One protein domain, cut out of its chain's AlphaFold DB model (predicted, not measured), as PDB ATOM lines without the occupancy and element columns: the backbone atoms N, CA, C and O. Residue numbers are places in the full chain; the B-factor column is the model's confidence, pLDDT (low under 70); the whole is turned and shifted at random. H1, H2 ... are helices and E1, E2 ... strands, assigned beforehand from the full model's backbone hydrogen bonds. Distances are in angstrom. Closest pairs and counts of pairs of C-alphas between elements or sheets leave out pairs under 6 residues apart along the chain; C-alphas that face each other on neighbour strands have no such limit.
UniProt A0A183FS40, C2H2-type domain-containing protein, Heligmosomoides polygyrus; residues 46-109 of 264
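Overview. This is residues 46 to 109 of the 264 residues of the protein "C2H2-type domain-containing protein" of Heligmosomoides polygyrus (UniProt A0A183FS40). An open, elongated arch: two short helices, H1 and H2, lie well apart, bridged by the lone strand E1. Residues 46 to 56 fold beside H1, and beyond H2 a tail without named elements, residues 93 to 109, sticks out. The 64 printed residues, under half of them in named elements, run H1, E1, H2, a mixed class. The whole is only just extended, close to loose, with a radius of gyration of the C-alphas of 16.1 A, spanning 43 by 25 by 22 A.

Along the chain. H1, residues 57 to 67, is 15.0 A long and begins at C-alpha 57 (-14.790, 33.350, -37.286). E1, residues 73 to 79, measures 18.1 A. H2, residues 82 to 92, is 15.8 A long and ends at C-alpha 92 (-2.211, 23.979, -51.619).

Arrangement. H1 and H2 are apart. H1 and E1 are only just apart, closest 8.5 A. E1 pairs with no named strand; its closest C-alphas to H2 are those of Phe 79 and Phe 85, 6.0 A. In H1 and H2 every O i to N i+4 pair is within hydrogen-bond range.

Size, cuts and confidence. The C-alphas of Glu 66 and Lys 109 are farthest apart, 45.8 A. The printed part has no cut, and both links are tight. Residues 89 to 109, of which 89 to 92 belong to H2, stand free. Mean pLDDT of the printed part is 70.6; residues 73 to 74, 79 to 80, 82 to 84 and 86 to 109 are under 70.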
ATOM      1  N   LEU A  46      -7.042  33.261 -34.147       90.06
ATOM      2  CA  LEU A  46      -6.003  34.284 -34.301       90.06
ATOM      3  C   LEU A  46      -5.849  34.691 -35.771       90.06
ATOM      4  O   LEU A  46      -5.750  33.838 -36.657       90.06
ATOM      5  N   CYS A  47      -5.769  35.995 -36.037       90.00
ATOM      6  CA  CYS A  47      -5.438  36.505 -37.363       90.00
ATOM      7  C   CYS A  47      -3.983  36.168 -37.727       90.00
ATOM      8  O   CYS A  47      -3.083  36.563 -36.995       90.00
ATOM      9  N   PRO A  48      -3.710  35.520 -38.874       82.75
ATOM     10  CA  PRO A  48      -2.349  35.123 -39.241       82.75
ATOM     11  C   PRO A  48      -1.417  36.295 -39.590       82.75
ATOM     12  O   PRO A  48      -0.209  36.098 -39.651       82.75
ATOM     13  N   GLU A  49      -1.959  37.488 -39.852       86.00
ATOM     14  CA  GLU A  49      -1.174  38.674 -40.227       86.00
ATOM     15  C   GLU A  49      -0.792  39.544 -39.018       86.00
ATOM     16  O   GLU A  49       0.231  40.228 -39.047       86.00
ATOM     17  N   CYS A  50      -1.602  39.547 -37.952       92.94
ATOM     18  CA  CYS A  50      -1.394  40.432 -36.798       92.94
ATOM     19  C   CYS A  50      -1.601  39.783 -35.420       92.94
ATOM     20  O   CYS A  50      -1.527  40.482 -34.409       92.94
ATOM     21  N   ASP A  51      -1.868  38.475 -35.367       91.38
ATOM     22  CA  ASP A  51      -2.092  37.670 -34.157       91.38
ATOM     23  C   ASP A  51      -3.217  38.183 -33.231       91.38
ATOM     24  O   ASP A  51      -3.289  37.821 -32.056       91.38
ATOM     25  N   MET A  52      -4.129  39.018 -33.743       92.88
ATOM     26  CA  MET A  52      -5.314  39.453 -33.002       92.88
ATOM     27  C   MET A  52      -6.296  38.286 -32.857       92.88
ATOM     28  O   MET A  52      -6.577  37.598 -33.836       92.88
ATOM     29  N   GLY A  53      -6.791  38.050 -31.639       92.25
ATOM     30  CA  GLY A  53      -7.736  36.976 -31.341       92.25
ATOM     31  C   GLY A  53      -9.190  37.416 -31.417       92.25
ATOM     32  O   GLY A  53      -9.529  38.501 -30.949       92.25
ATOM     33  N   PHE A  54     -10.031  36.546 -31.965       93.56
ATOM     34  CA  PHE A  54     -11.462  36.762 -32.142       93.56
ATOM     35  C   PHE A  54     -12.249  35.593 -31.560       93.56
ATOM     36  O   PHE A  54     -11.828  34.441 -31.657       93.56
ATOM     37  N   GLU A  55     -13.391  35.889 -30.949       91.75
ATOM     38  CA  GLU A  55     -14.288  34.863 -30.405       91.75
ATOM     39  C   GLU A  55     -15.087  34.165 -31.516       91.75
ATOM     40  O   GLU A  55     -15.435  32.995 -31.373       91.75
ATOM     41  N   ASP A  56     -15.322  34.856 -32.638       88.88
ATOM     42  CA  ASP A  56     -16.046  34.335 -33.795       88.88
ATOM     43  C   ASP A  56     -15.219  34.415 -35.092       88.88
ATOM     44  O   ASP A  56     -14.479  35.369 -35.358       88.88
ATOM     45  N   LEU A  57     -15.392  33.409 -35.952       86.94
ATOM     46  CA  LEU A  57     -14.790  33.350 -37.286       86.94
ATOM     47  C   LEU A  57     -15.287  34.486 -38.186       86.94
ATOM     48  O   LEU A  57     -14.551  34.929 -39.072       86.94
ATOM     49  N   PHE A  58     -16.526  34.952 -37.990       90.00
ATOM     50  CA  PHE A  58     -17.065  36.078 -38.751       90.00
ATOM     51  C   PHE A  58     -16.328  37.381 -38.429       90.00
ATOM     52  O   PHE A  58     -15.996  38.136 -39.347       90.00
ATOM     53  N   ASP A  59     -16.006  37.607 -37.155       94.25
ATOM     54  CA  ASP A  59     -15.238  38.769 -36.711       94.25
ATOM     55  C   ASP A  59     -13.804  38.709 -37.234       94.25
ATOM     56  O   ASP A  59     -13.318  39.690 -37.798       94.25
ATOM     57  N   LEU A  60     -13.162  37.535 -37.168       92.62
ATOM     58  CA  LEU A  60     -11.846  37.324 -37.772       92.62
ATOM     59  C   LEU A  60     -11.861  37.616 -39.283       92.62
ATOM     60  O   LEU A  60     -10.963  38.279 -39.807       92.62
ATOM     61  N   LEU A  61     -12.876  37.134 -40.006       90.94
ATOM     62  CA  LEU A  61     -12.981  37.348 -41.449       90.94
ATOM     63  C   LEU A  61     -13.260  38.816 -41.796       90.94
ATOM     64  O   LEU A  61     -12.724  39.321 -42.785       90.94
ATOM     65  N   THR A  62     -14.094  39.493 -41.009       93.44
ATOM     66  CA  THR A  62     -14.387  40.923 -41.172       93.44
ATOM     67  C   THR A  62     -13.134  41.749 -40.913       93.44
ATOM     68  O   THR A  62     -12.752  42.556 -41.759       93.44
ATOM     69  N   HIS A  63     -12.412  41.454 -39.832       95.38
ATOM     70  CA  HIS A  63     -11.117  42.052 -39.535       95.38
ATOM     71  C   HIS A  63     -10.112  41.851 -40.678       95.38
ATOM     72  O   HIS A  63      -9.506  42.815 -41.138       95.38
ATOM     73  N   ALA A  64      -9.964  40.626 -41.193       92.25
ATOM     74  CA  ALA A  64      -9.046  40.355 -42.298       92.25
ATOM     75  C   ALA A  64      -9.401  41.166 -43.559       92.25
ATOM     76  O   ALA A  64      -8.512  41.670 -44.245       92.25
ATOM     77  N   LYS A  65     -10.694  41.333 -43.859       90.31
ATOM     78  CA  LYS A  65     -11.159  42.130 -45.005       90.31
ATOM     79  C   LYS A  65     -10.899  43.623 -44.827       90.31
ATOM     80  O   LYS A  65     -10.436  44.263 -45.763       90.31
ATOM     81  N   GLU A  66     -11.205  44.170 -43.655       95.69
ATOM     82  CA  GLU A  66     -11.137  45.614 -43.407       95.69
ATOM     83  C   GLU A  66      -9.719  46.103 -43.091       95.69
ATOM     84  O   GLU A  66      -9.341  47.195 -43.510       95.69
ATOM     85  N   VAL A  67      -8.927  45.303 -42.371       96.19
ATOM     86  CA  VAL A  67      -7.587  45.685 -41.895       96.19
ATOM     87  C   VAL A  67      -6.484  45.220 -42.843       96.19
ATOM     88  O   VAL A  67      -5.494  45.928 -43.020       96.19
ATOM     89  N   HIS A  68      -6.651  44.054 -43.473       91.50
ATOM     90  CA  HIS A  68      -5.632  43.441 -44.334       91.50
ATOM     91  C   HIS A  68      -6.036  43.379 -45.817       91.50
ATOM     92  O   HIS A  68      -5.361  42.709 -46.596       91.50
ATOM     93  N   GLU A  69      -7.123  44.056 -46.217       91.38
ATOM     94  CA  GLU A  69      -7.664  44.040 -47.591       91.38
ATOM     95  C   GLU A  69      -7.830  42.611 -48.149       91.38
ATOM     96  O   GLU A  69      -7.626  42.342 -49.336       91.38
ATOM     97  N   PHE A  70      -8.173  41.654 -47.281       83.88
ATOM     98  CA  PHE A  70      -8.278  40.255 -47.669       83.88
ATOM     99  C   PHE A  70      -9.413  40.045 -48.684       83.88
ATOM    100  O   PHE A  70     -10.590  39.987 -48.329       83.88
ATOM    101  N   ASN A  71      -9.053  39.837 -49.953       80.25
ATOM    102  CA  ASN A  71      -9.989  39.540 -51.050       80.25
ATOM    103  C   ASN A  71     -10.203  38.034 -51.291       80.25
ATOM    104  O   ASN A  71     -10.749  37.620 -52.318       80.25
ATOM    105  N   GLY A  72      -9.756  37.177 -50.370       78.00
ATOM    106  CA  GLY A  72      -9.922  35.732 -50.494       78.00
ATOM    107  C   GLY A  72     -11.359  35.265 -50.246       78.00
ATOM    108  O   GLY A  72     -12.177  35.938 -49.619       78.00
ATOM    109  N   THR A  73     -11.670  34.060 -50.725       67.00
ATOM    110  CA  THR A  73     -12.936  33.384 -50.407       67.00
ATOM    111  C   THR A  73     -12.671  32.310 -49.360       67.00
ATOM    112  O   THR A  73     -11.799  31.457 -49.552       67.00
ATOM    113  N   VAL A  74     -13.435  32.330 -48.268       68.75
ATOM    114  CA  VAL A  74     -13.429  31.245 -47.279       68.75
ATOM    115  C   VAL A  74     -14.277  30.109 -47.826       68.75
ATOM    116  O   VAL A  74     -15.443  30.310 -48.163       68.75
ATOM    117  N   LYS A  75     -13.693  28.916 -47.934       73.12
ATOM    118  CA  LYS A  75     -14.435  27.700 -48.265       73.12
ATOM    119  C   LYS A  75     -14.455  26.801 -47.040       73.12
ATOM    120  O   LYS A  75     -13.398  26.405 -46.546       73.12
ATOM    121  N   GLU A  76     -15.656  26.497 -46.560       72.88
ATOM    122  CA  GLU A  76     -15.859  25.394 -45.625       72.88
ATOM    123  C   GLU A  76     -15.769  24.094 -46.424       72.88
ATOM    124  O   GLU A  76     -16.518  23.874 -47.378       72.88
ATOM    125  N   GLU A  77     -14.824  23.239 -46.053       73.31
ATOM    126  CA  GLU A  77     -14.711  21.909 -46.625       73.31
ATOM    127  C   GLU A  77     -14.767  20.869 -45.513       73.31
ATOM    128  O   GLU A  77     -14.088  20.963 -44.487       73.31
ATOM    129  N   VAL A  78     -15.595  19.850 -45.732       71.38
ATOM    130  CA  VAL A  78     -15.721  18.717 -44.819       71.38
ATOM    131  C   VAL A  78     -14.778  17.622 -45.290       71.38
ATOM    132  O   VAL A  78     -14.915  17.108 -46.402       71.38
ATOM    133  N   PHE A  79     -13.831  17.239 -44.437       69.31
ATOM    134  CA  PHE A  79     -12.892  16.167 -44.743       69.31
ATOM    135  C   PHE A  79     -13.360  14.844 -44.135       69.31
ATOM    136  O   PHE A  79     -13.759  14.804 -42.966       69.31
ATOM    137  N   PRO A  80     -13.255  13.724 -44.877       66.44
ATOM    138  CA  PRO A  80     -13.630  12.407 -44.365       66.44
ATOM    139  C   PRO A  80     -12.693  11.916 -43.249       66.44
ATOM    140  O   PRO A  80     -13.048  11.006 -42.506       66.44
ATOM    141  N   SER A  81     -11.492  12.496 -43.123       70.81
ATOM    142  CA  SER A  81     -10.548  12.221 -42.038       70.81
ATOM    143  C   SER A  81      -9.539  13.360 -41.859       70.81
ATOM    144  O   SER A  81      -9.296  14.144 -42.777       70.81
ATOM    145  N   TYR A  82      -8.897  13.417 -40.688       65.62
ATOM    146  CA  TYR A  82      -7.839  14.389 -40.387       65.62
ATOM    147  C   TYR A  82      -6.615  14.241 -41.312       65.62
ATOM    148  O   TYR A  82      -6.052  15.229 -41.773       65.62
ATOM    149  N   SER A  83      -6.245  13.010 -41.677       66.06
ATOM    150  CA  SER A  83      -5.147  12.767 -42.623       66.06
ATOM    151  C   SER A  83      -5.440  13.334 -44.017       66.06
ATOM    152  O   SER A  83      -4.529  13.813 -44.685       66.06
ATOM    153  N   ALA A  84      -6.705  13.311 -44.457       63.12
ATOM    154  CA  ALA A  84      -7.099  13.923 -45.724       63.12
ATOM    155  C   ALA A  84      -6.976  15.458 -45.682       63.12
ATOM    156  O   ALA A  84      -6.563  16.065 -46.671       63.12
ATOM    157  N   PHE A  85      -7.284  16.069 -44.533       70.25
ATOM    158  CA  PHE A  85      -7.089  17.499 -44.303       70.25
ATOM    159  C   PHE A  85      -5.603  17.890 -44.357       70.25
ATOM    160  O   PHE A  85      -5.237  18.793 -45.111       70.25
ATOM    161  N   GLU A  86      -4.734  17.178 -43.629       62.72
ATOM    162  CA  GLU A  86      -3.294  17.462 -43.623       62.72
ATOM    163  C   GLU A  86      -2.697  17.384 -45.031       62.72
ATOM    164  O   GLU A  86      -2.061  18.336 -45.480       62.72
ATOM    165  N   VAL A  87      -2.963  16.297 -45.765       65.00
ATOM    166  CA  VAL A  87      -2.468  16.118 -47.140       65.00
ATOM    167  C   VAL A  87      -2.897  17.274 -48.049       65.00
ATOM    168  O   VAL A  87      -2.086  17.755 -48.840       65.00
ATOM    169  N   LYS A  88      -4.139  17.767 -47.928       66.38
ATOM    170  CA  LYS A  88      -4.608  18.894 -48.744       66.38
ATOM    171  C   LYS A  88      -3.889  20.198 -48.402       66.38
ATOM    172  O   LYS A  88      -3.486  20.899 -49.328       66.38
ATOM    173  N   ARG A  89      -3.674  20.491 -47.114       63.38
ATOM    174  CA  ARG A  89      -2.937  21.682 -46.651       63.38
ATOM    175  C   ARG A  89      -1.521  21.745 -47.235       63.38
ATOM    176  O   ARG A  89      -1.064  22.820 -47.616       63.38
ATOM    177  N   TYR A  90      -0.840  20.605 -47.347       56.19
ATOM    178  CA  TYR A  90       0.495  20.551 -47.950       56.19
ATOM    179  C   TYR A  90       0.469  20.864 -49.450       56.19
ATOM    180  O   TYR A  90       1.276  21.662 -49.920       56.19
ATOM    181  N   LEU A  91      -0.488  20.301 -50.193       58.59
ATOM    182  CA  LEU A  91      -0.575  20.479 -51.645       58.59
ATOM    183  C   LEU A  91      -0.948  21.909 -52.067       58.59
ATOM    184  O   LEU A  91      -0.479  22.374 -53.103       58.59
ATOM    185  N   SER A  92      -1.776  22.613 -51.291       56.47
ATOM    186  CA  SER A  92      -2.211  23.979 -51.619       56.47
ATOM    187  C   SER A  92      -1.184  25.061 -51.279       56.47
ATOM    188  O   SER A  92      -1.252  26.147 -51.844       56.47
ATOM    189  N   SER A  93      -0.215  24.778 -50.405       57.03
ATOM    190  CA  SER A  93       0.779  25.770 -49.969       57.03
ATOM    191  C   SER A  93       1.873  26.082 -51.001       57.03
ATOM    192  O   SER A  93       2.712  26.939 -50.749       57.03
ATOM    193  N   GLY A  94       1.921  25.390 -52.150       42.50
ATOM    194  CA  GLY A  94       2.980  25.559 -53.162       42.50
ATOM    195  C   GLY A  94       4.389  25.187 -52.676       42.50
ATOM    196  O   GLY A  94       5.334  25.156 -53.463       42.50
ATOM    197  N   VAL A  95       4.534  24.853 -51.393       37.81
ATOM    198  CA  VAL A  95       5.748  24.321 -50.806       37.81
ATOM    199  C   VAL A  95       5.829  22.860 -51.227       37.81
ATOM    200  O   VAL A  95       5.095  22.004 -50.734       37.81
ATOM    201  N   THR A  96       6.753  22.547 -52.130       40.41
ATOM    202  CA  THR A  96       7.292  21.192 -52.276       40.41
ATOM    203  C   THR A  96       8.057  20.853 -50.997       40.41
ATOM    204  O   THR A  96       9.286  20.870 -50.962       40.41
ATOM    205  N   SER A  97       7.360  20.619 -49.882       39.47
ATOM    206  CA  SER A  97       8.058  20.300 -48.645       39.47
ATOM    207  C   SER A  97       8.647  18.906 -48.774       39.47
ATOM    208  O   SER A  97       7.932  17.909 -48.890       39.47
ATOM    209  N   VAL A  98       9.977  18.888 -48.740       39.25
ATOM    210  CA  VAL A  98      10.827  17.828 -48.212       39.25
ATOM    211  C   VAL A  98      10.029  16.924 -47.283       39.25
ATOM    212  O   VAL A  98       9.448  17.379 -46.298       39.25
ATOM    213  N   GLN A  99      10.017  15.640 -47.625       35.56
ATOM    214  CA  GLN A  99       9.480  14.560 -46.821       35.56
ATOM    215  C   GLN A  99      10.127  14.601 -45.432       35.56
ATOM    216  O   GLN A  99      11.194  14.036 -45.206       35.56
ATOM    217  N   TYR A 100       9.495  15.295 -44.491       38.00
ATOM    218  CA  TYR A 100       9.840  15.174 -43.088       38.00
ATOM    219  C   TYR A 100       9.282  13.837 -42.618       38.00
ATOM    220  O   TYR A 100       8.104  13.702 -42.286       38.00
ATOM    221  N   CYS A 101      10.136  12.812 -42.620       39.72
ATOM    222  CA  CYS A 101       9.858  11.589 -41.891       39.72
ATOM    223  C   CYS A 101       9.586  11.991 -40.435       39.72
ATOM    224  O   CYS A 101      10.467  12.532 -39.763       39.72
ATOM    225  N   MET A 102       8.390  11.686 -39.925       44.19
ATOM    226  CA  MET A 102       8.023  11.849 -38.509       44.19
ATOM    227  C   MET A 102       8.964  11.110 -37.531       44.19
ATOM    228  O   MET A 102       8.769  11.153 -36.320       44.19
ATOM    229  N   GLU A 103       9.993  10.427 -38.031       52.97
ATOM    230  CA  GLU A 103      11.006   9.707 -37.267       52.97
ATOM    231  C   GLU A 103      12.175  10.578 -36.771       52.97
ATOM    232  O   GLU A 103      12.966  10.086 -35.970       52.97
ATOM    233  N   HIS A 104      12.282  11.857 -37.166       43.75
ATOM    234  CA  HIS A 104      13.428  12.708 -36.789       43.75
ATOM    235  C   HIS A 104      13.191  13.723 -35.663       43.75
ATOM    236  O   HIS A 104      14.163  14.275 -35.145       43.75
ATOM    237  N   PHE A 105      11.955  13.950 -35.213       48.06
ATOM    238  CA  PHE A 105      11.745  14.738 -33.997       48.06
ATOM    239  C   PHE A 105      11.905  13.832 -32.785       48.06
ATOM    240  O   PHE A 105      11.155  12.873 -32.614       48.06
ATOM    241  N   GLY A 106      12.892  14.154 -31.946       46.62
ATOM    242  CA  GLY A 106      13.243  13.481 -30.696       46.62
ATOM    243  C   GLY A 106      12.159  13.500 -29.613       46.62
ATOM    244  O   GLY A 106      12.475  13.634 -28.432       46.62
ATOM    245  N   HIS A 107      10.889  13.298 -29.968       45.00
ATOM    246  CA  HIS A 107       9.960  12.647 -29.067       45.00
ATOM    247  C   HIS A 107      10.605  11.316 -28.707       45.00
ATOM    248  O   HIS A 107      10.616  10.376 -29.505       45.00
ATOM    249  N   LYS A 108      11.180  11.239 -27.502       50.88
ATOM    250  CA  LYS A 108      11.435   9.961 -26.844       50.88
ATOM    251  C   LYS A 108      10.138   9.191 -27.018       50.88
ATOM    252  O   LYS A 108       9.131   9.605 -26.444       50.88
ATOM    253  N   LYS A 109      10.126   8.184 -27.902       56.81
ATOM    254  CA  LYS A 109       8.942   7.361 -28.152       56.81
ATOM    255  C   LYS A 109       8.489   6.953 -26.766       56.81
ATOM    256  O   LYS A 109       9.240   6.244 -26.097       56.81
TER     257      LYS A 109